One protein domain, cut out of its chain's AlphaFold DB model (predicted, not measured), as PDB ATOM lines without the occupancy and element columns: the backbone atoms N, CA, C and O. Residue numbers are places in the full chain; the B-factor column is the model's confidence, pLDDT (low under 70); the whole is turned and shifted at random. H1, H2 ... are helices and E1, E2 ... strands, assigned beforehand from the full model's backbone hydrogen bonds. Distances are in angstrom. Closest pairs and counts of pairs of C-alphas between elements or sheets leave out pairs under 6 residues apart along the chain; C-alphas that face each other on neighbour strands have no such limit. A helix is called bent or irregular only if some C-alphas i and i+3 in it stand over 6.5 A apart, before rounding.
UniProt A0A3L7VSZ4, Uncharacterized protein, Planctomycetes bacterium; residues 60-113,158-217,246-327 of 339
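AT A GLANCE: This is residues 60 to 113, 158 to 217 and 246 to 327 of the 339 residues of an uncharacterized protein of Planctomycetes bacterium (UniProt A0A3L7VSZ4). Four up-and-down helices, H3, H4, H6 and H7, form a loose bundle, and at one end of it sits a small three-stranded sheet, E2 - E4 - E3, with one face covered by H2b. Residues 60 to 83, with H1 and H2a among them, stick out as a long arm, and at the bundle's other end H5 turns off from H4. The printed part has 196 residues with seven named helices and four named strands, in the order H1 H2 E1 H3 H4 H5 H6 E2 E3 E4 H7; the sheet, E2 - E4 - E3, is antiparallel and the class is mostly helix. The whole is loose, with a radius of gyration of the C-alphas of 22.2 A, and flat, spanning 75 by 58 by 26 A.

HOW THE PARTS SIT: Start at H1, residues 60 to 64, which meets H2a, residues 67 to 82, only through their link. H2a and H2b, residues 85 to 101, are arms of H2, by its hydrogen bonds assigned as one helix but bent: C-alphas 82 and 85 are 6.5 A apart, and the arms stand at a shallow tilt of 25 degrees. E1, residues 110 to 113, pairs with no named strand. H3, residues 159 to 172, touches H7, residues 298 to 324, opposite ways at a shallow tilt of 17 degrees, the closest C-alphas being Glu 161 and Ser 315, 6.5 A. H4, residues 181 to 197, touches H5, residues 199 to 215, only at the corner, and only just, with 3 pairs of C-alphas within 8 A, the closest Val 195 and Leu 201, 6.2 A. H6, residues 247 to 265, touches H7 opposite ways at 7 degrees, closest at C-alphas Ile 259 and Thr 310, 6.7 A; with its residues 248 to 253 alone it touches H4, closest at Gly 188 and Ala 249, 4.6 A. E4, residues 292 to 296, has E2, residues 271 to 274, and E3, residues 285 to 289, as neighbours; look for N 272 and O 295, 2.9 A, and, in the hairpin E3 and E4, N 287 and O 294, 2.8 A. H2b is on this sheet, over E4 and E3, at a height of 6.2 A. The O i to N i+4 pairs are within hydrogen-bond range throughout H1, H2a, H2b, H3, H5 and H6, but 11 of 13 in H4 and 18 of 23 in H7.

IN THESE COORDINATES: Find C-alpha 60 at (73.681, -42.284, -3.934). H2a is 23.4 A long, H2b 24.5 A and H6 27.4 A. H7, irregular with C-alphas 299 and 302 7.6 A apart, runs 39.5 A to C-alpha 324 at (24.402, -29.574, 19.041).

THE WHOLE: C-alphas 60 and 217 are the farthest apart, 80.1 A. Residues 114 to 157 and 218 to 245 are not printed, with gaps of 16.8 A and 20.1 A between C-alphas. Of the links printed whole, none is long. Confidence is under 70 at residues 194 to 205, 212 to 213, 216 to 217 and 321 to 327.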
ATOM      1  N   LEU A  60      74.755 -42.420  -2.945       78.12
ATOM      2  CA  LEU A  60      73.681 -42.284  -3.934       78.12
ATOM      3  C   LEU A  60      72.625 -43.399  -3.800       78.12
ATOM      4  O   LEU A  60      71.426 -43.154  -3.962       78.12
ATOM      5  N   PHE A  61      73.046 -44.614  -3.441       76.12
ATOM      6  CA  PHE A  61      72.133 -45.728  -3.174       76.12
ATOM      7  C   PHE A  61      71.319 -45.506  -1.886       76.12
ATOM      8  O   PHE A  61      70.116 -45.758  -1.857       76.12
ATOM      9  N   LEU A  62      71.935 -44.939  -0.842       74.44
ATOM     10  CA  LEU A  62      71.239 -44.522   0.383       74.44
ATOM     11  C   LEU A  62      70.231 -43.387   0.127       74.44
ATOM     12  O   LEU A  62      69.154 -43.387   0.723       74.44
ATOM     13  N   ALA A  63      70.527 -42.466  -0.795       72.12
ATOM     14  CA  ALA A  63      69.642 -41.349  -1.140       72.12
ATOM     15  C   ALA A  63      68.395 -41.759  -1.953       72.12
ATOM     16  O   ALA A  63      67.388 -41.054  -1.923       72.12
ATOM     17  N   THR A  64      68.424 -42.900  -2.649       76.00
ATOM     18  CA  THR A  64      67.291 -43.404  -3.456       76.00
ATOM     19  C   THR A  64      66.402 -44.416  -2.714       76.00
ATOM     20  O   THR A  64      65.323 -44.763  -3.194       76.00
ATOM     21  N   GLY A  65      66.770 -44.802  -1.486       70.75
ATOM     22  CA  GLY A  65      65.987 -45.687  -0.616       70.75
ATOM     23  C   GLY A  65      64.746 -45.135   0.128       70.75
ATOM     24  O   GLY A  65      64.021 -45.968   0.685       70.75
ATOM     25  N   PRO A  66      64.409 -43.821   0.190       70.00
ATOM     26  CA  PRO A  66      63.312 -43.362   1.056       70.00
ATOM     27  C   PRO A  66      61.904 -43.769   0.574       70.00
ATOM     28  O   PRO A  66      60.934 -43.604   1.308       70.00
ATOM     29  N   GLY A  67      61.757 -44.364  -0.616       73.06
ATOM     30  CA  GLY A  67      60.456 -44.817  -1.128       73.06
ATOM     31  C   GLY A  67      59.846 -46.018  -0.385       73.06
ATOM     32  O   GLY A  67      58.623 -46.177  -0.353       73.06
ATOM     33  N   CYS A  68      60.660 -46.863   0.258       79.25
ATOM     34  CA  CYS A  68      60.164 -48.089   0.896       79.25
ATOM     35  C   CYS A  68      59.398 -47.826   2.204       79.25
ATOM     36  O   CYS A  68      58.497 -48.591   2.563       79.25
ATOM     37  N   THR A  69      59.719 -46.750   2.927       80.31
ATOM     38  CA  THR A  69      59.059 -46.416   4.200       80.31
ATOM     39  C   THR A  69      57.643 -45.893   3.973       80.31
ATOM     40  O   THR A  69      56.728 -46.309   4.690       80.31
ATOM     41  N   ALA A  70      57.443 -45.079   2.930       82.44
ATOM     42  CA  ALA A  70      56.143 -44.540   2.536       82.44
ATOM     43  C   ALA A  70      55.159 -45.641   2.098       82.44
ATOM     44  O   ALA A  70      54.013 -45.668   2.552       82.44
ATOM     45  N   LEU A  71      55.606 -46.607   1.285       85.75
ATOM     46  CA  LEU A  71      54.767 -47.739   0.865       85.75
ATOM     47  C   LEU A  71      54.358 -48.624   2.047       85.75
ATOM     48  O   LEU A  71      53.193 -49.010   2.163       85.75
ATOM     49  N   ARG A  72      55.291 -48.897   2.967       82.69
ATOM     50  CA  ARG A  72      55.010 -49.689   4.173       82.69
ATOM     51  C   ARG A  72      54.066 -48.964   5.132       82.69
ATOM     52  O   ARG A  72      53.243 -49.618   5.769       82.69
ATOM     53  N   LEU A  73      54.167 -47.636   5.234       84.38
ATOM     54  CA  LEU A  73      53.220 -46.825   5.998       84.38
ATOM     55  C   LEU A  73      51.819 -46.926   5.388       84.38
ATOM     56  O   LEU A  73      50.887 -47.286   6.097       84.38
ATOM     57  N   ARG A  74      51.690 -46.736   4.069       86.44
ATOM     58  CA  ARG A  74      50.408 -46.830   3.354       86.44
ATOM     59  C   ARG A  74      49.724 -48.185   3.543       86.44
ATOM     60  O   ARG A  74      48.533 -48.223   3.833       86.44
ATOM     61  N   GLN A  75      50.463 -49.287   3.405       87.25
ATOM     62  CA  GLN A  75      49.919 -50.634   3.623       87.25
ATOM     63  C   GLN A  75      49.427 -50.830   5.062       87.25
ATOM     64  O   GLN A  75      48.366 -51.413   5.272       87.25
ATOM     65  N   ARG A  76      50.157 -50.310   6.057       84.19
ATOM     66  CA  ARG A  76      49.738 -50.390   7.462       84.19
ATOM     67  C   ARG A  76      48.531 -49.515   7.762       84.19
ATOM     68  O   ARG A  76      47.637 -49.981   8.450       84.19
ATOM     69  N   THR A  77      48.473 -48.297   7.231       84.12
ATOM     70  CA  THR A  77      47.304 -47.425   7.387       84.12
ATOM     71  C   THR A  77      46.064 -48.055   6.757       84.12
ATOM     72  O   THR A  77      45.006 -48.036   7.372       84.12
ATOM     73  N   ALA A  78      46.194 -48.686   5.585       87.00
ATOM     74  CA  ALA A  78      45.092 -49.422   4.965       87.00
ATOM     75  C   ALA A  78      44.637 -50.610   5.830       87.00
ATOM     76  O   ALA A  78      43.441 -50.793   6.037       87.00
ATOM     77  N   HIS A  79      45.584 -51.371   6.389       85.44
ATOM     78  CA  HIS A  79      45.263 -52.486   7.276       85.44
ATOM     79  C   HIS A  79      44.604 -52.025   8.588       85.44
ATOM     80  O   HIS A  79      43.645 -52.636   9.045       85.44
ATOM     81  N   LEU A  80      45.053 -50.908   9.162       84.62
ATOM     82  CA  LEU A  80      44.437 -50.317  10.355       84.62
ATOM     83  C   LEU A  80      43.041 -49.762  10.059       84.62
ATOM     84  O   LEU A  80      42.140 -49.903  10.878       84.62
ATOM     85  N   GLY A  81      42.829 -49.195   8.870       85.31
ATOM     86  CA  GLY A  81      41.496 -48.803   8.416       85.31
ATOM     87  C   GLY A  81      40.548 -49.999   8.314       85.31
ATOM     88  O   GLY A  81      39.382 -49.884   8.685       85.31
ATOM     89  N   SER A  82      41.050 -51.161   7.879       87.25
ATOM     90  CA  SER A  82      40.229 -52.372   7.772       87.25
ATOM     91  C   SER A  82      39.835 -52.991   9.112       87.25
ATOM     92  O   SER A  82      38.801 -53.642   9.160       87.25
ATOM     93  N   THR A  83      40.570 -52.756  10.206       90.31
ATOM     94  CA  THR A  83      40.206 -53.353  11.506       90.31
ATOM     95  C   THR A  83      39.056 -52.629  12.207       90.31
ATOM     96  O   THR A  83      38.517 -53.145  13.180       90.31
ATOM     97  N   LEU A  84      38.686 -51.420  11.767       91.31
ATOM     98  CA  LEU A  84      37.628 -50.644  12.418       91.31
ATOM     99  C   LEU A  84      36.245 -51.324  12.301       91.31
ATOM    100  O   LEU A  84      35.620 -51.534  13.342       91.31
ATOM    101  N   PRO A  85      35.771 -51.718  11.100       94.25
ATOM    102  CA  PRO A  85      34.555 -52.519  10.970       94.25
ATOM    103  C   PRO A  85      34.613 -53.832  11.753       94.25
ATOM    104  O   PRO A  85      33.626 -54.204  12.379       94.25
ATOM    105  N   ASP A  86      35.773 -54.497  11.784       94.44
ATOM    106  CA  ASP A  86      35.936 -55.771  12.494       94.44
ATOM    107  C   ASP A  86      35.694 -55.616  14.002       94.44
ATOM    108  O   ASP A  86      35.006 -56.435  14.610       94.44
ATOM    109  N   LEU A  87      36.186 -54.526  14.606       94.69
ATOM    110  CA  LEU A  87      35.910 -54.206  16.010       94.69
ATOM    111  C   LEU A  87      34.417 -53.950  16.257       94.69
ATOM    112  O   LEU A  87      33.871 -54.409  17.261       94.69
ATOM    113  N   GLN A  88      33.744 -53.252  15.339       95.94
ATOM    114  CA  GLN A  88      32.305 -52.987  15.441       95.94
ATOM    115  C   GLN A  88      31.487 -54.278  15.316       95.94
ATOM    116  O   GLN A  88      30.562 -54.495  16.101       95.94
ATOM    117  N   TYR A  89      31.853 -55.164  14.388       97.56
ATOM    118  CA  TYR A  89      31.236 -56.482  14.255       97.56
ATOM    119  C   TYR A  89      31.435 -57.321  15.510       97.56
ATOM    120  O   TYR A  89      30.463 -57.877  16.017       97.56
ATOM    121  N   GLN A  90      32.651 -57.360  16.057       97.56
ATOM    122  CA  GLN A  90      32.935 -58.113  17.277       97.56
ATOM    123  C   GLN A  90      32.069 -57.635  18.445       97.56
ATOM    124  O   GLN A  90      31.416 -58.440  19.104       97.56
ATOM    125  N   GLN A  91      31.987 -56.320  18.650       97.19
ATOM    126  CA  GLN A  91      31.153 -55.717  19.687       97.19
ATOM    127  C   GLN A  91      29.671 -56.074  19.512       97.19
ATOM    128  O   GLN A  91      28.977 -56.370  20.486       97.19
ATOM    129  N   VAL A  92      29.160 -56.072  18.280       97.88
ATOM    130  CA  VAL A  92      27.780 -56.483  17.996       97.88
ATOM    131  C   VAL A  92      27.568 -57.967  18.295       97.88
ATOM    132  O   VAL A  92      26.571 -58.313  18.927       97.88
ATOM    133  N   LEU A  93      28.494 -58.836  17.898       98.31
ATOM    134  CA  LEU A  93      28.391 -60.284  18.092       98.31
ATOM    135  C   LEU A  93      28.517 -60.693  19.561       98.31
ATOM    136  O   LEU A  93      27.776 -61.562  20.017       98.31
ATOM    137  N   ASP A  94      29.400 -60.049  20.319       98.31
ATOM    138  CA  ASP A  94      29.546 -60.290  21.754       98.31
ATOM    139  C   ASP A  94      28.292 -59.850  22.520       98.31
ATOM    140  O   ASP A  94      27.827 -60.565  23.411       98.31
ATOM    141  N   ASN A  95      27.686 -58.723  22.131       98.06
ATOM    142  CA  ASN A  95      26.390 -58.303  22.666       98.06
ATOM    143  C   ASN A  95      25.274 -59.284  22.276       98.06
ATOM    144  O   ASN A  95      24.460 -59.646  23.122       98.06
ATOM    145  N   LEU A  96      25.239 -59.785  21.036       98.12
ATOM    146  CA  LEU A  96      24.271 -60.817  20.637       98.12
ATOM    147  C   LEU A  96      24.425 -62.092  21.472       98.12
ATOM    148  O   LEU A  96      23.423 -62.639  21.931       98.12
ATOM    149  N   ALA A  97      25.658 -62.534  21.734       98.38
ATOM    150  CA  ALA A  97      25.924 -63.670  22.613       98.38
ATOM    151  C   ALA A  97      25.458 -63.400  24.052       98.38
ATOM    152  O   ALA A  97      24.852 -64.268  24.682       98.38
ATOM    153  N   GLN A  98      25.670 -62.181  24.553       98.19
ATOM    154  CA  GLN A  98      25.187 -61.756  25.864       98.19
ATOM    155  C   GLN A  98      23.657 -61.786  25.954       98.19
ATOM    156  O   GLN A  98      23.115 -62.294  26.935       98.19
ATOM    157  N   PHE A  99      22.956 -61.287  24.936       97.75
ATOM    158  CA  PHE A  99      21.494 -61.286  24.901       97.75
ATOM    159  C   PHE A  99      20.890 -62.675  24.681       97.75
ATOM    160  O   PHE A  99      19.787 -62.940  25.159       97.75
ATOM    161  N   ALA A 100      21.606 -63.566  23.993       97.62
ATOM    162  CA  ALA A 100      21.210 -64.960  23.854       97.62
ATOM    163  C   ALA A 100      21.291 -65.719  25.193       97.62
ATOM    164  O   ALA A 100      20.454 -66.580  25.451       97.62
ATOM    165  N   GLU A 101      22.256 -65.386  26.061       97.81
ATOM    166  CA  GLU A 101      22.321 -65.925  27.430       97.81
ATOM    167  C   GLU A 101      21.298 -65.258  28.363       97.81
ATOM    168  O   GLU A 101      20.629 -65.931  29.147       97.81
ATOM    169  N   ASN A 102      21.182 -63.929  28.299       97.62
ATOM    170  CA  ASN A 102      20.313 -63.142  29.165       97.62
ATOM    171  C   ASN A 102      19.611 -62.015  28.381       97.62
ATOM    172  O   ASN A 102      20.183 -60.932  28.219       97.62
ATOM    173  N   PRO A 103      18.331 -62.194  27.996       95.81
ATOM    174  CA  PRO A 103      17.545 -61.164  27.304       95.81
ATOM    175  C   PRO A 103      17.346 -59.869  28.115       95.81
ATOM    176  O   PRO A 103      16.953 -58.831  27.572       95.81
ATOM    177  N   GLY A 104      17.572 -59.936  29.430       95.00
ATOM    178  CA  GLY A 104      17.489 -58.821  30.365       95.00
ATOM    179  C   GLY A 104      18.753 -57.967  30.466       95.00
ATOM    180  O   GLY A 104      18.721 -56.936  31.135       95.00
ATOM    181  N   ALA A 105      19.854 -58.388  29.841       96.88
ATOM    182  CA  ALA A 105      21.130 -57.695  29.923       96.88
ATOM    183  C   ALA A 105      21.093 -56.315  29.243       96.88
ATOM    184  O   ALA A 105      20.272 -56.048  28.365       96.88
ATOM    185  N   LEU A 106      22.000 -55.430  29.658       96.38
ATOM    186  CA  LEU A 106      22.273 -54.180  28.955       96.38
ATOM    187  C   LEU A 106      23.456 -54.399  28.001       96.38
ATOM    188  O   LEU A 106      24.434 -55.035  28.415       96.38
ATOM    189  N   PRO A 107      23.378 -53.898  26.755       97.00
ATOM    190  CA  PRO A 107      24.495 -53.980  25.830       97.00
ATOM    191  C   PRO A 107      25.639 -53.118  26.349       97.00
ATOM    192  O   PRO A 107      25.412 -52.028  26.871       97.00
ATOM    193  N   TRP A 108      26.872 -53.564  26.157       95.50
ATOM    194  CA  TRP A 108      28.023 -52.680  26.282       95.50
ATOM    195  C   TRP A 108      28.359 -52.175  24.882       95.50
ATOM    196  O   TRP A 108      28.711 -52.941  23.985       95.50
ATOM    197  N   HIS A 109      28.180 -50.877  24.660       95.31
ATOM    198  CA  HIS A 109      28.471 -50.260  23.375       95.31
ATOM    199  C   HIS A 109      29.508 -49.152  23.559       95.31
ATOM    200  O   HIS A 109      29.472 -48.383  24.519       95.31
ATOM    201  N   VAL A 110      30.464 -49.098  22.644       94.88
ATOM    202  CA  VAL A 110      31.515 -48.095  22.556       94.88
ATOM    203  C   VAL A 110      31.467 -47.503  21.157       94.88
ATOM    204  O   VAL A 110      31.494 -48.239  20.171       94.88
ATOM    205  N   ASN A 111      31.421 -46.175  21.063       92.56
ATOM    206  CA  ASN A 111      31.525 -45.506  19.771       92.56
ATOM    207  C   ASN A 111      32.993 -45.227  19.491       92.56
ATOM    208  O   ASN A 111      33.677 -44.553  20.267       92.56
ATOM    209  N   LEU A 112      33.451 -45.746  18.361       91.19
ATOM    210  CA  LEU A 112      34.781 -45.508  17.825       91.19
ATOM    211  C   LEU A 112      34.709 -44.222  16.995       91.19
ATOM    212  O   LEU A 112      34.042 -44.199  15.964       91.19
ATOM    213  N   ARG A 113      35.327 -43.138  17.478       83.69
ATOM    214  CA  ARG A 113      35.301 -41.828  16.799       83.69
ATOM    215  C   ARG A 113      36.454 -41.664  15.821       83.69
ATOM    216  O   ARG A 113      36.243 -41.383  14.648       83.69
ATOM    217  N   ASP A 158      24.567 -43.283  28.361       87.75
ATOM    218  CA  ASP A 158      23.188 -42.812  28.421       87.75
ATOM    219  C   ASP A 158      22.220 -43.997  28.646       87.75
ATOM    220  O   ASP A 158      22.160 -44.912  27.812       87.75
ATOM    221  N   PRO A 159      21.456 -44.021  29.760       89.50
ATOM    222  CA  PRO A 159      20.520 -45.106  30.059       89.50
ATOM    223  C   PRO A 159      19.479 -45.307  28.958       89.50
ATOM    224  O   PRO A 159      18.962 -46.414  28.783       89.50
ATOM    225  N   LEU A 160      19.155 -44.255  28.222       85.38
ATOM    226  CA  LEU A 160      18.138 -44.271  27.195       85.38
ATOM    227  C   LEU A 160      18.646 -44.876  25.887       85.38
ATOM    228  O   LEU A 160      17.983 -45.738  25.307       85.38
ATOM    229  N   GLU A 161      19.865 -44.513  25.488       88.94
ATOM    230  CA  GLU A 161      20.583 -45.155  24.386       88.94
ATOM    231  C   GLU A 161      20.726 -46.659  24.655       88.94
ATOM    232  O   GLU A 161      20.391 -47.486  23.803       88.94
ATOM    233  N   LEU A 162      21.100 -47.035  25.882       93.50
ATOM    234  CA  LEU A 162      21.198 -48.437  26.298       93.50
ATOM    235  C   LEU A 162      19.851 -49.176  26.237       93.50
ATOM    236  O   LEU A 162      19.819 -50.348  25.848       93.50
ATOM    237  N   LYS A 163      18.732 -48.520  26.578       91.44
ATOM    238  CA  LYS A 163      17.378 -49.092  26.443       91.44
ATOM    239  C   LYS A 163      17.003 -49.323  24.978       91.44
ATOM    240  O   LYS A 163      16.517 -50.404  24.650       91.44
ATOM    241  N   LEU A 164      17.253 -48.355  24.094       91.19
ATOM    242  CA  LEU A 164      16.968 -48.495  22.661       91.19
ATOM    243  C   LEU A 164      17.831 -49.585  22.017       91.19
ATOM    244  O   LEU A 164      17.313 -50.442  21.297       91.19
ATOM    245  N   LEU A 165      19.128 -49.610  22.333       95.00
ATOM    246  CA  LEU A 165      20.040 -50.665  21.894       95.00
ATOM    247  C   LEU A 165      19.557 -52.039  22.369       95.00
ATOM    248  O   LEU A 165      19.518 -52.986  21.585       95.00
ATOM    249  N   ARG A 166      19.117 -52.153  23.627       95.12
ATOM    250  CA  ARG A 166      18.536 -53.391  24.162       95.12
ATOM    251  C   ARG A 166      17.337 -53.864  23.342       95.12
ATOM    252  O   ARG A 166      17.255 -55.055  23.049       95.12
ATOM    253  N   VAL A 167      16.430 -52.972  22.948       93.69
ATOM    254  CA  VAL A 167      15.295 -53.345  22.087       93.69
ATOM    255  C   VAL A 167      15.783 -53.859  20.727       93.69
ATOM    256  O   VAL A 167      15.330 -54.913  20.279       93.69
ATOM    257  N   ALA A 168      16.767 -53.196  20.111       95.31
ATOM    258  CA  ALA A 168      17.338 -53.624  18.831       95.31
ATOM    259  C   ALA A 168      17.969 -55.032  18.897       95.31
ATOM    260  O   ALA A 168      17.686 -55.876  18.043       95.31
ATOM    261  N   TYR A 169      18.765 -55.329  19.931       97.00
ATOM    262  CA  TYR A 169      19.372 -56.656  20.115       97.00
ATOM    263  C   TYR A 169      18.341 -57.745  20.424       97.00
ATOM    264  O   TYR A 169      18.412 -58.843  19.867       97.00
ATOM    265  N   ARG A 170      17.343 -57.453  21.266       95.69
ATOM    266  CA  ARG A 170      16.259 -58.408  21.554       95.69
ATOM    267  C   ARG A 170      15.471 -58.743  20.296       95.69
ATOM    268  O   ARG A 170      15.132 -59.908  20.082       95.69
ATOM    269  N   ARG A 171      15.237 -57.752  19.436       95.00
ATOM    270  CA  ARG A 171      14.606 -57.963  18.136       95.00
ATOM    271  C   ARG A 171      15.436 -58.857  17.224       95.00
ATOM    272  O   ARG A 171      14.875 -59.760  16.612       95.00
ATOM    273  N   ALA A 172      16.754 -58.668  17.168       96.38
ATOM    274  CA  ALA A 172      17.636 -59.509  16.354       96.38
ATOM    275  C   ALA A 172      17.556 -61.001  16.731       96.38
ATOM    276  O   ALA A 172      17.612 -61.859  15.852       96.38
ATOM    277  N   ILE A 173      17.356 -61.306  18.019       96.38
ATOM    278  CA  ILE A 173      17.150 -62.675  18.533       96.38
ATOM    279  C   ILE A 173      15.754 -63.233  18.200       96.38
ATOM    280  O   ILE A 173      15.532 -64.437  18.294       96.38
ATOM    281  N   GLY A 174      14.813 -62.390  17.770       95.44
ATOM    282  CA  GLY A 174      13.440 -62.776  17.437       95.44
ATOM    283  C   GLY A 174      12.395 -62.358  18.474       95.44
ATOM    284  O   GLY A 174      11.251 -62.797  18.398       95.44
ATOM    285  N   SER A 175      12.748 -61.507  19.444       93.38
ATOM    286  CA  SER A 175      11.757 -60.900  20.335       93.38
ATOM    287  C   SER A 175      10.954 -59.853  19.564       93.38
ATOM    288  O   SER A 175      11.513 -58.872  19.083       93.38
ATOM    289  N   ASN A 176       9.631 -59.990  19.514       87.94
ATOM    290  CA  ASN A 176       8.740 -58.991  18.906       87.94
ATOM    291  C   ASN A 176       8.502 -57.765  19.810       87.94
ATOM    292  O   ASN A 176       7.468 -57.110  19.708       87.94
ATOM    293  N   GLU A 177       9.430 -57.465  20.719       85.94
ATOM    294  CA  GLU A 177       9.293 -56.319  21.614       85.94
ATOM    295  C   GLU A 177       9.702 -55.056  20.862       85.94
ATOM    296  O   GLU A 177      10.828 -54.948  20.376       85.94
ATOM    297  N   MET A 178       8.758 -54.132  20.733       80.12
ATOM    298  CA  MET A 178       8.953 -52.805  20.163       80.12
ATOM    299  C   MET A 178       8.999 -51.797  21.317       80.12
ATOM    300  O   MET A 178       8.359 -52.064  22.339       80.12
ATOM    301  N   PRO A 179       9.723 -50.664  21.210       80.88
ATOM    302  CA  PRO A 179       9.648 -49.638  22.240       80.88
ATOM    303  C   PRO A 179       8.197 -49.182  22.354       80.88
ATOM    304  O   PRO A 179       7.561 -48.877  21.342       80.88
ATOM    305  N   ASP A 180       7.666 -49.158  23.572       82.44
ATOM    306  CA  ASP A 180       6.318 -48.652  23.783       82.44
ATOM    307  C   ASP A 180       6.255 -47.153  23.441       82.44
ATOM    308  O   ASP A 180       7.259 -46.433  23.529       82.44
ATOM    309  N   ASN A 181       5.074 -46.662  23.058       78.06
ATOM    310  CA  ASN A 181       4.868 -45.237  22.790       78.06
ATOM    311  C   ASN A 181       5.235 -44.380  24.006       78.06
ATOM    312  O   ASN A 181       5.728 -43.266  23.820       78.06
ATOM    313  N   ASP A 182       5.059 -44.918  25.210       81.25
ATOM    314  CA  ASP A 182       5.440 -44.267  26.459       81.25
ATOM    315  C   ASP A 182       6.964 -44.123  26.562       81.25
ATOM    316  O   ASP A 182       7.460 -43.031  26.812       81.25
ATOM    317  N   THR A 183       7.739 -45.160  26.214       79.00
ATOM    318  CA  THR A 183       9.216 -45.076  26.190       79.00
ATOM    319  C   THR A 183       9.711 -44.049  25.167       79.00
ATOM    320  O   THR A 183      10.673 -43.317  25.403       79.00
ATOM    321  N   MET A 184       9.036 -43.972  24.022       77.25
ATOM    322  CA  MET A 184       9.313 -42.971  22.991       77.25
ATOM    323  C   MET A 184       8.980 -41.552  23.454       77.25
ATOM    324  O   MET A 184       9.634 -40.586  23.055       77.25
ATOM    325  N   GLN A 185       7.939 -41.415  24.270       77.94
ATOM    326  CA  GLN A 185       7.525 -40.145  24.837       77.94
ATOM    327  C   GLN A 185       8.474 -39.697  25.949       77.94
ATOM    328  O   GLN A 185       8.877 -38.535  25.935       77.94
ATOM    329  N   ASP A 186       8.896 -40.606  26.825       80.62
ATOM    330  CA  ASP A 186       9.923 -40.361  27.840       80.62
ATOM    331  C   ASP A 186      11.215 -39.860  27.192       80.62
ATOM    332  O   ASP A 186      11.762 -38.844  27.611       80.62
ATOM    333  N   LEU A 187      11.636 -40.484  26.087       78.38
ATOM    334  CA  LEU A 187      12.779 -40.019  25.302       78.38
ATOM    335  C   LEU A 187      12.582 -38.612  24.744       78.38
ATOM    336  O   LEU A 187      13.483 -37.777  24.816       78.38
ATOM    337  N   GLY A 188      11.403 -38.332  24.190       74.56
ATOM    338  CA  GLY A 188      11.072 -36.992  23.718       74.56
ATOM    339  C   GLY A 188      11.118 -35.954  24.843       74.56
ATOM    340  O   GLY A 188      11.556 -34.827  24.609       74.56
ATOM    341  N   HIS A 189      10.694 -36.319  26.055       78.81
ATOM    342  CA  HIS A 189      10.745 -35.455  27.232       78.81
ATOM    343  C   HIS A 189      12.170 -35.250  27.750       78.81
ATOM    344  O   HIS A 189      12.523 -34.117  28.068       78.81
ATOM    345  N   GLU A 190      12.990 -36.296  27.789       79.38
ATOM    346  CA  GLU A 190      14.379 -36.220  28.246       79.38
ATOM    347  C   GLU A 190      15.244 -35.398  27.284       79.38
ATOM    348  O   GLU A 190      15.943 -34.481  27.713       79.38
ATOM    349  N   LEU A 191      15.098 -35.601  25.972       71.62
ATOM    350  CA  LEU A 191      15.750 -34.753  24.970       71.62
ATOM    351  C   LEU A 191      15.252 -33.309  25.043       71.62
ATOM    352  O   LEU A 191      16.047 -32.376  24.977       71.62
ATOM    353  N   LYS A 192      13.945 -33.099  25.252       71.81
ATOM    354  CA  LYS A 192      13.391 -31.756  25.476       71.81
ATOM    355  C   LYS A 192      13.968 -31.102  26.734       71.81
ATOM    356  O   LYS A 192      14.138 -29.891  26.728       71.81
ATOM    357  N   ALA A 193      14.266 -31.859  27.789       76.69
ATOM    358  CA  ALA A 193      14.885 -31.332  29.004       76.69
ATOM    359  C   ALA A 193      16.348 -30.913  28.787       76.69
ATOM    360  O   ALA A 193      16.830 -30.023  29.485       76.69
ATOM    361  N   GLN A 194      17.033 -31.494  27.799       66.12
ATOM    362  CA  GLN A 194      18.388 -31.089  27.415       66.12
ATOM    363  C   GLN A 194      18.403 -29.801  26.566       66.12
ATOM    364  O   GLN A 194      19.361 -29.042  26.650       66.12
ATOM    365  N   VAL A 195      17.331 -29.494  25.819       63.69
ATOM    366  CA  VAL A 195      17.213 -28.261  25.005       63.69
ATOM    367  C   VAL A 195      17.453 -26.959  25.791       63.69
ATOM    368  O   VAL A 195      18.268 -26.166  25.333       63.69
ATOM    369  N   PRO A 196      16.822 -26.694  26.957       60.69
ATOM    370  CA  PRO A 196      17.009 -25.431  27.680       60.69
ATOM    371  C   PRO A 196      18.411 -25.231  28.268       60.69
ATOM    372  O   PRO A 196      18.738 -24.120  28.674       60.69
ATOM    373  N   ILE A 197      19.252 -26.269  28.315       68.62
ATOM    374  CA  ILE A 197      20.666 -26.120  28.696       68.62
ATOM    375  C   ILE A 197      21.445 -25.403  27.576       68.62
ATOM    376  O   ILE A 197      22.513 -24.845  27.830       68.62
ATOM    377  N   ASN A 198      20.870 -25.329  26.370       57.62
ATOM    378  CA  ASN A 198      21.510 -24.787  25.190       57.62
ATOM    379  C   ASN A 198      20.811 -23.559  24.598       57.62
ATOM    380  O   ASN A 198      19.761 -23.704  23.971       57.62
ATOM    381  N   PRO A 199      21.417 -22.362  24.718       66.00
ATOM    382  CA  PRO A 199      20.816 -21.131  24.209       66.00
ATOM    383  C   PRO A 199      20.619 -21.163  22.684       66.00
ATOM    384  O   PRO A 199      19.577 -20.736  22.206       66.00
ATOM    385  N   ASP A 200      21.540 -21.773  21.931       56.75
ATOM    386  CA  ASP A 200      21.459 -21.824  20.462       56.75
ATOM    387  C   ASP A 200      20.229 -22.605  19.956       56.75
ATOM    388  O   ASP A 200      19.600 -22.235  18.966       56.75
ATOM    389  N   LEU A 201      19.836 -23.672  20.660       59.62
ATOM    390  CA  LEU A 201      18.649 -24.460  20.306       59.62
ATOM    391  C   LEU A 201      17.349 -23.772  20.713       59.62
ATOM    392  O   LEU A 201      16.301 -24.054  20.127       59.62
ATOM    393  N   HIS A 202      17.401 -22.892  21.712       63.91
ATOM    394  CA  HIS A 202      16.263 -22.063  22.089       63.91
ATOM    395  C   HIS A 202      15.908 -21.113  20.941       63.91
ATOM    396  O   HIS A 202      14.756 -21.085  20.508       63.91
ATOM    397  N   ASP A 203      16.909 -20.441  20.371       69.81
ATOM    398  CA  ASP A 203      16.722 -19.502  19.264       69.81
ATOM    399  C   ASP A 203      16.206 -20.200  17.994       69.81
ATOM    400  O   ASP A 203      15.282 -19.708  17.345       69.81
ATOM    401  N   GLU A 204      16.725 -21.387  17.651       67.31
ATOM    402  CA  GLU A 204      16.207 -22.161  16.510       67.31
ATOM    403  C   GLU A 204      14.768 -22.644  16.727       67.31
ATOM    404  O   GLU A 204      13.956 -22.644  15.793       67.31
ATOM    405  N   SER A 205      14.436 -23.047  17.955       66.75
ATOM    406  CA  SER A 205      13.074 -23.451  18.314       66.75
ATOM    407  C   SER A 205      12.110 -22.277  18.153       66.75
ATOM    408  O   SER A 205      11.061 -22.432  17.525       66.75
ATOM    409  N   ASP A 206      12.482 -21.103  18.659       73.12
ATOM    410  CA  ASP A 206      11.681 -19.882  18.575       73.12
ATOM    411  C   ASP A 206      11.495 -19.428  17.124       73.12
ATOM    412  O   ASP A 206      10.366 -19.164  16.704       73.12
ATOM    413  N   LEU A 207      12.559 -19.447  16.314       74.19
ATOM    414  CA  LEU A 207      12.490 -19.145  14.881       74.19
ATOM    415  C   LEU A 207      11.591 -20.127  14.123       74.19
ATOM    416  O   LEU A 207      10.859 -19.727  13.215       74.19
ATOM    417  N   PHE A 208      11.604 -21.411  14.489       71.75
ATOM    418  CA  PHE A 208      10.706 -22.404  13.906       71.75
ATOM    419  C   PHE A 208       9.240 -22.101  14.239       71.75
ATOM    420  O   PHE A 208       8.384 -22.154  13.348       71.75
ATOM    421  N   TYR A 209       8.935 -21.765  15.496       73.62
ATOM    422  CA  TYR A 209       7.583 -21.377  15.906       73.62
ATOM    423  C   TYR A 209       7.137 -20.085  15.222       73.62
ATOM    424  O   TYR A 209       6.012 -20.021  14.721       73.62
ATOM    425  N   GLU A 210       8.020 -19.096  15.116       75.75
ATOM    426  CA  GLU A 210       7.756 -17.838  14.424       75.75
ATOM    427  C   GLU A 210       7.499 -18.057  12.925       75.75
ATOM    428  O   GLU A 210       6.528 -17.536  12.370       75.75
ATOM    429  N   TYR A 211       8.314 -18.878  12.257       76.00
ATOM    430  CA  TYR A 211       8.116 -19.226  10.850       76.00
ATOM    431  C   TYR A 211       6.789 -19.953  10.632       76.00
ATOM    432  O   TYR A 211       6.032 -19.599   9.727       76.00
ATOM    433  N   HIS A 212       6.459 -20.939  11.471       68.38
ATOM    434  CA  HIS A 212       5.189 -21.653  11.361       68.38
ATOM    435  C   HIS A 212       3.981 -20.769  11.666       68.38
ATOM    436  O   HIS A 212       2.958 -20.933  11.000       68.38
ATOM    437  N   ALA A 213       4.092 -19.822  12.597       69.94
ATOM    438  CA  ALA A 213       3.061 -18.816  12.838       69.94
ATOM    439  C   ALA A 213       2.839 -17.941  11.592       69.94
ATOM    440  O   ALA A 213       1.701 -17.720  11.186       69.94
ATOM    441  N   ARG A 214       3.918 -17.527  10.913       71.81
ATOM    442  CA  ARG A 214       3.853 -16.715   9.684       71.81
ATOM    443  C   ARG A 214       3.330 -17.489   8.468       71.81
ATOM    444  O   ARG A 214       2.523 -16.962   7.710       71.81
ATOM    445  N   VAL A 215       3.768 -18.732   8.261       70.50
ATOM    446  CA  VAL A 215       3.353 -19.559   7.107       70.50
ATOM    447  C   VAL A 215       1.923 -20.073   7.260       70.50
ATOM    448  O   VAL A 215       1.194 -20.163   6.272       70.50
ATOM    449  N   ASN A 216       1.482 -20.352   8.487       61.97
ATOM    450  CA  ASN A 216       0.105 -20.754   8.767       61.97
ATOM    451  C   ASN A 216      -0.844 -19.565   8.996       61.97
ATOM    452  O   ASN A 216      -1.940 -19.776   9.505       61.97
ATOM    453  N   ALA A 217      -0.504 -18.347   8.560       56.56
ATOM    454  CA  ALA A 217      -1.375 -17.164   8.647       56.56
ATOM    455  C   ALA A 217      -2.729 -17.298   7.900       56.56
ATOM    456  O   ALA A 217      -3.580 -16.419   7.989       56.56
ATOM    457  N   SER A 246       7.452 -31.105  21.105       71.06
ATOM    458  CA  SER A 246       8.401 -30.157  20.514       71.06
ATOM    459  C   SER A 246       8.789 -30.616  19.098       71.06
ATOM    460  O   SER A 246       8.781 -31.823  18.825       71.06
ATOM    461  N   PRO A 247       9.125 -29.693  18.179       72.88
ATOM    462  CA  PRO A 247       9.611 -30.032  16.842       72.88
ATOM    463  C   PRO A 247      10.745 -31.065  16.878       72.88
ATOM    464  O   PRO A 247      10.689 -32.053  16.147       72.88
ATOM    465  N   LEU A 248      11.680 -30.915  17.824       73.75
ATOM    466  CA  LEU A 248      12.757 -31.873  18.076       73.75
ATOM    467  C   LEU A 248      12.232 -33.267  18.451       73.75
ATOM    468  O   LEU A 248      12.600 -34.255  17.822       73.75
ATOM    469  N   ALA A 249      11.312 -33.366  19.418       74.31
ATOM    470  CA  ALA A 249      10.731 -34.651  19.812       74.31
ATOM    471  C   ALA A 249       9.962 -35.319  18.657       74.31
ATOM    472  O   ALA A 249       9.918 -36.547  18.556       74.31
ATOM    473  N   ARG A 250       9.355 -34.530  17.758       79.19
ATOM    474  CA  ARG A 250       8.707 -35.049  16.542       79.19
ATOM    475  C   ARG A 250       9.724 -35.598  15.547       79.19
ATOM    476  O   ARG A 250       9.435 -36.626  14.935       79.19
ATOM    477  N   ASP A 251      10.867 -34.938  15.383       81.81
ATOM    478  CA  ASP A 251      11.922 -35.411  14.487       81.81
ATOM    479  C   ASP A 251      12.595 -36.676  15.027       81.81
ATOM    480  O   ASP A 251      12.648 -37.681  14.325       81.81
ATOM    481  N   VAL A 252      12.950 -36.706  16.314       81.06
ATOM    482  CA  VAL A 252      13.476 -37.905  16.998       81.06
ATOM    483  C   VAL A 252      12.530 -39.088  16.832       81.06
ATOM    484  O   VAL A 252      12.934 -40.171  16.408       81.06
ATOM    485  N   ALA A 253      11.240 -38.883  17.111       82.50
ATOM    486  CA  ALA A 253      10.241 -39.933  16.961       82.50
ATOM    487  C   ALA A 253      10.119 -40.411  15.504       82.50
ATOM    488  O   ALA A 253       9.848 -41.588  15.262       82.50
ATOM    489  N   ARG A 254      10.313 -39.523  14.522       87.69
ATOM    490  CA  ARG A 254      10.347 -39.893  13.102       87.69
ATOM    491  C   ARG A 254      11.588 -40.721  12.783       87.69
ATOM    492  O   ARG A 254      11.448 -41.758  12.140       87.69
ATOM    493  N   GLN A 255      12.763 -40.293  13.231       88.25
ATOM    494  CA  GLN A 255      14.016 -40.999  12.984       88.25
ATOM    495  C   GLN A 255      14.013 -42.394  13.617       88.25
ATOM    496  O   GLN A 255      14.371 -43.366  12.956       88.25
ATOM    497  N   ILE A 256      13.496 -42.538  14.838       87.44
ATOM    498  CA  ILE A 256      13.368 -43.858  15.462       87.44
ATOM    499  C   ILE A 256      12.390 -44.741  14.699       87.44
ATOM    500  O   ILE A 256      12.708 -45.899  14.471       87.44
ATOM    501  N   LYS A 257      11.258 -44.217  14.211       89.75
ATOM    502  CA  LYS A 257      10.354 -44.998  13.344       89.75
ATOM    503  C   LYS A 257      11.021 -45.456  12.044       89.75
ATOM    504  O   LYS A 257      10.670 -46.509  11.514       89.75
ATOM    505  N   ILE A 258      11.956 -44.672  11.504       93.31
ATOM    506  CA  ILE A 258      12.756 -45.075  10.338       93.31
ATOM    507  C   ILE A 258      13.691 -46.223  10.727       93.31
ATOM    508  O   ILE A 258      13.686 -47.249  10.054       93.31
ATOM    509  N   ILE A 259      14.426 -46.093  11.835       92.06
ATOM    510  CA  ILE A 259      15.331 -47.138  12.339       92.06
ATOM    511  C   ILE A 259      14.565 -48.419  12.682       92.06
ATOM    512  O   ILE A 259      14.991 -49.511  12.330       92.06
ATOM    513  N   GLU A 260      13.407 -48.299  13.320       91.94
ATOM    514  CA  GLU A 260      12.510 -49.406  13.631       91.94
ATOM    515  C   GLU A 260      12.111 -50.154  12.356       91.94
ATOM    516  O   GLU A 260      12.207 -51.379  12.297       91.94
ATOM    517  N   ARG A 261      11.753 -49.421  11.294       94.62
ATOM    518  CA  ARG A 261      11.476 -50.010   9.982       94.62
ATOM    519  C   ARG A 261      12.704 -50.718   9.410       94.62
ATOM    520  O   ARG A 261      12.556 -51.842   8.938       94.62
ATOM    521  N   GLU A 262      13.893 -50.120   9.471       95.44
ATOM    522  CA  GLU A 262      15.140 -50.776   9.038       95.44
ATOM    523  C   GLU A 262      15.383 -52.080   9.820       95.44
ATOM    524  O   GLU A 262      15.626 -53.128   9.226       95.44
ATOM    525  N   LEU A 263      15.203 -52.061  11.142       94.06
ATOM    526  CA  LEU A 263      15.307 -53.244  11.999       94.06
ATOM    527  C   LEU A 263      14.228 -54.295  11.703       94.06
ATOM    528  O   LEU A 263      14.436 -55.479  11.960       94.06
ATOM    529  N   THR A 264      13.059 -53.897  11.192       93.81
ATOM    530  CA  THR A 264      12.017 -54.845  10.761       93.81
ATOM    531  C   THR A 264      12.322 -55.512   9.425       93.81
ATOM    532  O   THR A 264      11.822 -56.607   9.183       93.81
ATOM    533  N   GLN A 265      13.135 -54.878   8.579       96.06
ATOM    534  CA  GLN A 265      13.530 -55.419   7.277       96.06
ATOM    535  C   GLN A 265      14.617 -56.491   7.393       96.06
ATOM    536  O   GLN A 265      14.698 -57.362   6.530       96.06
ATOM    537  N   ILE A 266      15.432 -56.452   8.450       95.88
ATOM    538  CA  ILE A 266      16.467 -57.460   8.692       95.88
ATOM    539  C   ILE A 266      15.790 -58.762   9.141       95.88
ATOM    540  O   ILE A 266      15.155 -58.817  10.196       95.88
ATOM    541  N   SER A 267      15.914 -59.819   8.335       94.81
ATOM    542  CA  SER A 267      15.322 -61.129   8.622       94.81
ATOM    543  C   SER A 267      15.895 -61.719   9.905       94.81
ATOM    544  O   SER A 267      17.105 -61.861  10.003       94.81
ATOM    545  N   THR A 268      15.064 -62.120  10.865       95.31
ATOM    546  CA  THR A 268      15.515 -62.790  12.099       95.31
ATOM    547  C   THR A 268      16.184 -64.139  11.816       95.31
ATOM    548  O   THR A 268      15.843 -64.810  10.845       95.31
ATOM    549  N   GLY A 269      17.086 -64.583  12.700       95.62
ATOM    550  CA  GLY A 269      17.761 -65.885  12.567       95.62
ATOM    551  C   GLY A 269      18.968 -65.881  11.624       95.62
ATOM    552  O   GLY A 269      19.402 -66.943  11.169       95.62
ATOM    553  N   TRP A 270      19.507 -64.690  11.343       97.56
ATOM    554  CA  TRP A 270      20.654 -64.512  10.455       97.56
ATOM    555  C   TRP A 270      22.002 -64.929  11.061       97.56
ATOM    556  O   TRP A 270      22.996 -65.099  10.358       97.56
ATOM    557  N   PHE A 271      22.023 -65.147  12.372       98.31
ATOM    558  CA  PHE A 271      23.143 -65.707  13.115       98.31
ATOM    559  C   PHE A 271      22.715 -66.992  13.822       98.31
ATOM    560  O   PHE A 271      21.525 -67.274  13.999       98.31
ATOM    561  N   LYS A 272      23.699 -67.786  14.236       98.25
ATOM    562  CA  LYS A 272      23.508 -69.010  15.014       98.25
ATOM    563  C   LYS A 272      24.006 -68.802  16.437       98.25
ATOM    564  O   LYS A 272      24.917 -68.014  16.670       98.25
ATOM    565  N   VAL A 273      23.392 -69.520  17.371       98.38
ATOM    566  CA  VAL A 273      23.742 -69.520  18.794       98.38
ATOM    567  C   VAL A 273      24.064 -70.953  19.195       98.38
ATOM    568  O   VAL A 273      23.320 -71.868  18.843       98.38
ATOM    569  N   GLY A 274      25.135 -71.154  19.955       98.31
ATOM    570  CA  GLY A 274      25.536 -72.478  20.420       98.31
ATOM    571  C   GLY A 274      26.669 -72.440  21.438       98.31
ATOM    572  O   GLY A 274      26.940 -71.420  22.078       98.31
ATOM    573  N   ARG A 275      27.326 -73.583  21.610       98.38
ATOM    574  CA  ARG A 275      28.562 -73.742  22.381       98.38
ATOM    575  C   ARG A 275      29.766 -73.649  21.448       98.38
ATOM    576  O   ARG A 275      29.637 -73.719  20.233       98.38
ATOM    577  N   TRP A 276      30.961 -73.579  22.030       97.94
ATOM    578  CA  TRP A 276      32.219 -73.568  21.272       97.94
ATOM    579  C   TRP A 276      32.335 -74.721  20.260       97.94
ATOM    580  O   TRP A 276      32.822 -74.518  19.157       97.94
ATOM    581  N   CYS A 277      31.861 -75.921  20.612       97.94
ATOM    582  CA  CYS A 277      31.905 -77.093  19.733       97.94
ATOM    583  C   CYS A 277      30.965 -77.015  18.523       97.94
ATOM    584  O   CYS A 277      31.138 -77.791  17.587       97.94
ATOM    585  N   ASP A 278      29.985 -76.112  18.551       98.25
ATOM    586  CA  ASP A 278      28.996 -75.956  17.484       98.25
ATOM    587  C   ASP A 278      29.467 -74.947  16.423       98.25
ATOM    588  O   ASP A 278      28.908 -74.897  15.328       98.25
ATOM    589  N   VAL A 279      30.502 -74.153  16.735       98.19
ATOM    590  CA  VAL A 279      31.071 -73.154  15.828       98.19
ATOM    591  C   VAL A 279      31.842 -73.870  14.710       98.19
ATOM    592  O   VAL A 279      32.800 -74.592  14.995       98.19
ATOM    593  N   PRO A 280      31.480 -73.674  13.428       98.00
ATOM    594  CA  PRO A 280      32.204 -74.271  12.313       98.00
ATOM    595  C   PRO A 280      33.670 -73.823  12.271       98.00
ATOM    596  O   PRO A 280      33.982 -72.645  12.458       98.00
ATOM    597  N   ASN A 281      34.571 -74.752  11.942       96.75
ATOM    598  CA  ASN A 281      35.978 -74.435  11.694       96.75
ATOM    599  C   ASN A 281      36.079 -73.472  10.497       96.75
ATOM    600  O   ASN A 281      35.856 -73.878   9.358       96.75
ATOM    601  N   GLY A 282      36.404 -72.204  10.756       94.88
ATOM    602  CA  GLY A 282      36.504 -71.162   9.727       94.88
ATOM    603  C   GLY A 282      35.306 -70.215   9.635       94.88
ATOM    604  O   GLY A 282      35.200 -69.489   8.648       94.88
ATOM    605  N   ALA A 283      34.413 -70.192  10.630       97.19
ATOM    606  CA  ALA A 283      33.418 -69.127  10.734       97.19
ATOM    607  C   ALA A 283      34.122 -67.747  10.765       97.19
ATOM    608  O   ALA A 283      34.975 -67.531  11.630       97.19
ATOM    609  N   PRO A 284      33.809 -66.822   9.833       96.00
ATOM    610  CA  PRO A 284      34.543 -65.562   9.694       96.00
ATOM    611  C   PRO A 284      34.258 -64.578  10.832       96.00
ATOM    612  O   PRO A 284      35.117 -63.778  11.188       96.00
ATOM    613  N   PHE A 285      33.055 -64.649  11.405       97.88
ATOM    614  CA  PHE A 285      32.572 -63.730  12.427       97.88
ATOM    615  C   PHE A 285      32.040 -64.526  13.611       97.88
ATOM    616  O   PHE A 285      31.076 -65.285  13.466       97.88
ATOM    617  N   VAL A 286      32.671 -64.360  14.773       98.31
ATOM    618  CA  VAL A 286      32.357 -65.121  15.985       98.31
ATOM    619  C   VAL A 286      32.375 -64.198  17.203       98.31
ATOM    620  O   VAL A 286      33.383 -63.562  17.492       98.31
ATOM    621  N   GLY A 287      31.269 -64.159  17.941       98.12
ATOM    622  CA  GLY A 287      31.150 -63.494  19.237       98.12
ATOM    623  C   GLY A 287      31.045 -64.491  20.383       98.12
ATOM    624  O   GLY A 287      30.573 -65.621  20.206       98.12
ATOM    625  N   ARG A 288      31.459 -64.074  21.579       98.19
ATOM    626  CA  ARG A 288      31.403 -64.908  22.782       98.19
ATOM    627  C   ARG A 288      30.966 -64.121  24.004       98.19
ATOM    628  O   ARG A 288      31.582 -63.130  24.380       98.19
ATOM    629  N   HIS A 289      30.018 -64.690  24.739       98.00
ATOM    630  CA  HIS A 289      29.706 -64.272  26.097       98.00
ATOM    631  C   HIS A 289      29.622 -65.496  27.011       98.00
ATOM    632  O   HIS A 289      28.796 -66.381  26.813       98.00
ATOM    633  N   LYS A 290      30.525 -65.572  27.996       96.75
ATOM    634  CA  LYS A 290      30.692 -66.727  28.898       96.75
ATOM    635  C   LYS A 290      30.728 -68.068  28.144       96.75
ATOM    636  O   LYS A 290      31.722 -68.362  27.483       96.75
ATOM    637  N   THR A 291      29.682 -68.888  28.265       97.62
ATOM    638  CA  THR A 291      29.558 -70.212  27.631       97.62
ATOM    639  C   THR A 291      28.789 -70.187  26.313       97.62
ATOM    640  O   THR A 291      28.721 -71.219  25.643       97.62
ATOM    641  N   VAL A 292      28.199 -69.047  25.953       98.44
ATOM    642  CA  VAL A 292      27.401 -68.861  24.742       98.44
ATOM    643  C   VAL A 292      28.271 -68.270  23.642       98.44
ATOM    644  O   VAL A 292      28.983 -67.281  23.836       98.44
ATOM    645  N   TRP A 293      28.206 -68.900  22.478       98.56
ATOM    646  CA  TRP A 293      28.887 -68.487  21.264       98.56
ATOM    647  C   TRP A 293      27.859 -68.129  20.205       98.56
ATOM    648  O   TRP A 293      26.837 -68.803  20.062       98.56
ATOM    649  N   VAL A 294      28.146 -67.064  19.467       98.50
ATOM    650  CA  VAL A 294      27.355 -66.608  18.329       98.50
ATOM    651  C   VAL A 294      28.253 -66.553  17.112       98.50
ATOM    652  O   VAL A 294      29.377 -66.072  17.201       98.50
ATOM    653  N   TRP A 295      27.776 -67.036  15.972       98.62
ATOM    654  CA  TRP A 295      28.510 -66.930  14.714       98.62
ATOM    655  C   TRP A 295      27.573 -66.645  13.548       98.62
ATOM    656  O   TRP A 295      26.366 -66.898  13.613       98.62
ATOM    657  N   VAL A 296      28.147 -66.100  12.481       98.31
ATOM    658  CA  VAL A 296      27.426 -65.728  11.260       98.31
ATOM    659  C   VAL A 296      27.988 -66.529  10.098       98.31
ATOM    660  O   VAL A 296      29.204 -66.592   9.906       98.31
ATOM    661  N   ASP A 297      27.097 -67.142   9.323       97.38
ATOM    662  CA  ASP A 297      27.481 -67.837   8.099       97.38
ATOM    663  C   ASP A 297      28.007 -66.823   7.065       97.38
ATOM    664  O   ASP A 297      27.474 -65.714   6.979       97.38
ATOM    665  N   PRO A 298      28.992 -67.175   6.219       96.75
ATOM    666  CA  PRO A 298      29.512 -66.259   5.198       96.75
ATOM    667  C   PRO A 298      28.432 -65.700   4.258       96.75
ATOM    668  O   PRO A 298      28.536 -64.568   3.798       96.75
ATOM    669  N   SER A 299      27.364 -66.465   4.005       97.31
ATOM    670  CA  SER A 299      26.215 -66.032   3.198       97.31
ATOM    671  C   SER A 299      25.355 -64.951   3.863       97.31
ATOM    672  O   SER A 299      24.565 -64.313   3.177       97.31
ATOM    673  N   GLN A 300      25.496 -64.739   5.174       97.38
ATOM    674  CA  GLN A 300      24.686 -63.813   5.974       97.38
ATOM    675  C   GLN A 300      25.490 -62.609   6.489       97.38
ATOM    676  O   GLN A 300      25.027 -61.850   7.343       97.38
ATOM    677  N   GLN A 301      26.692 -62.395   5.947       97.06
ATOM    678  CA  GLN A 301      27.532 -61.241   6.274       97.06
ATOM    679  C   GLN A 301      26.833 -59.904   5.974       97.06
ATOM    680  O   GLN A 301      27.028 -58.926   6.699       97.06
ATOM    681  N   GLU A 302      25.998 -59.850   4.933       97.38
ATOM    682  CA  GLU A 302      25.234 -58.647   4.586       97.38
ATOM    683  C   GLU A 302      24.253 -58.266   5.704       97.38
ATOM    684  O   GLU A 302      24.205 -57.104   6.104       97.38
ATOM    685  N   SER A 303      23.560 -59.243   6.295       97.69
ATOM    686  CA  SER A 303      22.653 -59.016   7.425       97.69
ATOM    687  C   SER A 303      23.393 -58.540   8.678       97.69
ATOM    688  O   SER A 303      22.914 -57.624   9.347       97.69
ATOM    689  N   LEU A 304      24.584 -59.088   8.965       97.75
ATOM    690  CA  LEU A 304      25.451 -58.589  10.044       97.75
ATOM    691  C   LEU A 304      25.854 -57.130   9.802       97.75
ATOM    692  O   LEU A 304      25.794 -56.306  10.717       97.75
ATOM    693  N   THR A 305      26.251 -56.812   8.570       97.44
ATOM    694  CA  THR A 305      26.672 -55.461   8.179       97.44
ATOM    695  C   THR A 305      25.516 -54.480   8.325       97.44
ATOM    696  O   THR A 305      25.657 -53.453   8.989       97.44
ATOM    697  N   GLN A 306      24.349 -54.820   7.777       97.69
ATOM    698  CA  GLN A 306      23.148 -53.998   7.858       97.69
ATOM    699  C   GLN A 306      22.730 -53.770   9.314       97.69
ATOM    700  O   GLN A 306      22.514 -52.628   9.712       97.69
ATOM    701  N   PHE A 307      22.701 -54.825  10.132       97.81
ATOM    702  CA  PHE A 307      22.367 -54.712  11.550       97.81
ATOM    703  C   PHE A 307      23.361 -53.831  12.311       97.81
ATOM    704  O   PHE A 307      22.948 -52.946  13.060       97.81
ATOM    705  N   THR A 308      24.662 -54.009  12.076       97.44
ATOM    706  CA  THR A 308      25.716 -53.201  12.706       97.44
ATOM    707  C   THR A 308      25.571 -51.725  12.346       97.44
ATOM    708  O   THR A 308      25.599 -50.872  13.229       97.44
ATOM    709  N   LEU A 309      25.337 -51.410  11.071       96.69
ATOM    710  CA  LEU A 309      25.111 -50.035  10.627       96.69
ATOM    711  C   LEU A 309      23.850 -49.431  11.251       96.69
ATOM    712  O   LEU A 309      23.878 -48.279  11.676       96.69
ATOM    713  N   THR A 310      22.756 -50.188  11.357       96.38
ATOM    714  CA  THR A 310      21.524 -49.712  12.004       96.38
ATOM    715  C   THR A 310      21.723 -49.468  13.504       96.38
ATOM    716  O   THR A 310      21.258 -48.453  14.021       96.38
ATOM    717  N   VAL A 311      22.475 -50.328  14.198       96.00
ATOM    718  CA  VAL A 311      22.869 -50.128  15.606       96.00
ATOM    719  C   VAL A 311      23.726 -48.866  15.769       96.00
ATOM    720  O   VAL A 311      23.482 -48.068  16.672       96.00
ATOM    721  N   LEU A 312      24.686 -48.633  14.870       94.50
ATOM    722  CA  LEU A 312      25.523 -47.430  14.891       94.50
ATOM    723  C   LEU A 312      24.712 -46.157  14.617       94.50
ATOM    724  O   LEU A 312      24.877 -45.171  15.335       94.50
ATOM    725  N   LYS A 313      23.794 -46.175  13.640       93.94
ATOM    726  CA  LYS A 313      22.858 -45.063  13.388       93.94
ATOM    727  C   LYS A 313      22.037 -44.734  14.634       93.94
ATOM    728  O   LYS A 313      21.903 -43.566  14.977       93.94
ATOM    729  N   LEU A 314      21.533 -45.759  15.326       92.25
ATOM    730  CA  LEU A 314      20.770 -45.594  16.562       92.25
ATOM    731  C   LEU A 314      21.607 -44.945  17.673       92.25
ATOM    732  O   LEU A 314      21.116 -44.042  18.342       92.25
ATOM    733  N   SER A 315      22.875 -45.348  17.818       91.31
ATOM    734  CA  SER A 315      23.810 -44.742  18.781       91.31
ATOM    735  C   SER A 315      24.136 -43.275  18.449       91.31
ATOM    736  O   SER A 315      24.267 -42.424  19.328       91.31
ATOM    737  N   ASN A 316      24.240 -42.949  17.157       89.75
ATOM    738  CA  ASN A 316      24.613 -41.610  16.704       89.75
ATOM    739  C   ASN A 316      23.453 -40.615  16.780       89.75
ATOM    740  O   ASN A 316      23.701 -39.447  17.058       89.75
ATOM    741  N   LEU A 317      22.208 -41.072  16.612       85.88
ATOM    742  CA  LEU A 317      21.004 -40.239  16.705       85.88
ATOM    743  C   LEU A 317      20.948 -39.444  18.016       85.88
ATOM    744  O   LEU A 317      20.575 -38.276  18.023       85.88
ATOM    745  N   ILE A 318      21.367 -40.062  19.120       75.19
ATOM    746  CA  ILE A 318      21.367 -39.429  20.444       75.19
ATOM    747  C   ILE A 318      22.573 -38.495  20.604       75.19
ATOM    748  O   ILE A 318      22.452 -37.392  21.139       75.19
ATOM    749  N   LYS A 319      23.741 -38.894  20.090       79.06
ATOM    750  CA  LYS A 319      24.980 -38.116  20.231       79.06
ATOM    751  C   LYS A 319      25.019 -36.864  19.376       79.06
ATOM    752  O   LYS A 319      25.524 -35.853  19.853       79.06
ATOM    753  N   GLU A 320      24.514 -36.911  18.145       74.19
ATOM    754  CA  GLU A 320      24.450 -35.722  17.288       74.19
ATOM    755  C   GLU A 320      23.618 -34.628  17.953       74.19
ATOM    756  O   GLU A 320      24.036 -33.468  17.993       74.19
ATOM    757  N   GLN A 321      22.515 -35.016  18.593       65.12
ATOM    758  CA  GLN A 321      21.708 -34.083  19.365       65.12
ATOM    759  C   GLN A 321      22.490 -33.531  20.554       65.12
ATOM    760  O   GLN A 321      22.554 -32.320  20.707       65.12
ATOM    761  N   GLN A 322      23.205 -34.364  21.314       61.31
ATOM    762  CA  GLN A 322      24.053 -33.882  22.412       61.31
ATOM    763  C   GLN A 322      25.193 -32.952  21.959       61.31
ATOM    764  O   GLN A 322      25.545 -32.028  22.687       61.31
ATOM    765  N   THR A 323      25.776 -33.155  20.771       59.50
ATOM    766  CA  THR A 323      26.839 -32.270  20.257       59.50
ATOM    767  C   THR A 323      26.325 -30.918  19.781       59.50
ATOM    768  O   THR A 323      27.037 -29.932  19.935       59.50
ATOM    769  N   LEU A 324      25.094 -30.849  19.266       55.00
ATOM    770  CA  LEU A 324      24.402 -29.574  19.041       55.00
ATOM    771  C   LEU A 324      24.017 -28.917  20.379       55.00
ATOM    772  O   LEU A 324      23.927 -27.696  20.473       55.00
ATOM    773  N   ILE A 325      23.859 -29.736  21.430       51.12
ATOM    774  CA  ILE A 325      23.532 -29.335  22.804       51.12
ATOM    775  C   ILE A 325      24.798 -29.016  23.650       51.12
ATOM    776  O   ILE A 325      24.760 -28.971  24.871       51.12
ATOM    777  N   SER A 326      25.969 -28.755  23.066       45.59
ATOM    778  CA  SER A 326      27.104 -28.256  23.861       45.59
ATOM    779  C   SER A 326      27.749 -27.090  23.130       45.59
ATOM    780  O   SER A 326      28.458 -27.338  22.153       45.59
ATOM    781  N   PRO A 327      27.500 -25.824  23.542       48.28
ATOM    782  CA  PRO A 327      28.179 -24.687  22.947       48.28
ATOM    783  C   PRO A 327      29.654 -24.916  23.220       48.28
ATOM    784  O   PRO A 327      30.099 -24.892  24.372       48.28
TER     785      PRO A 327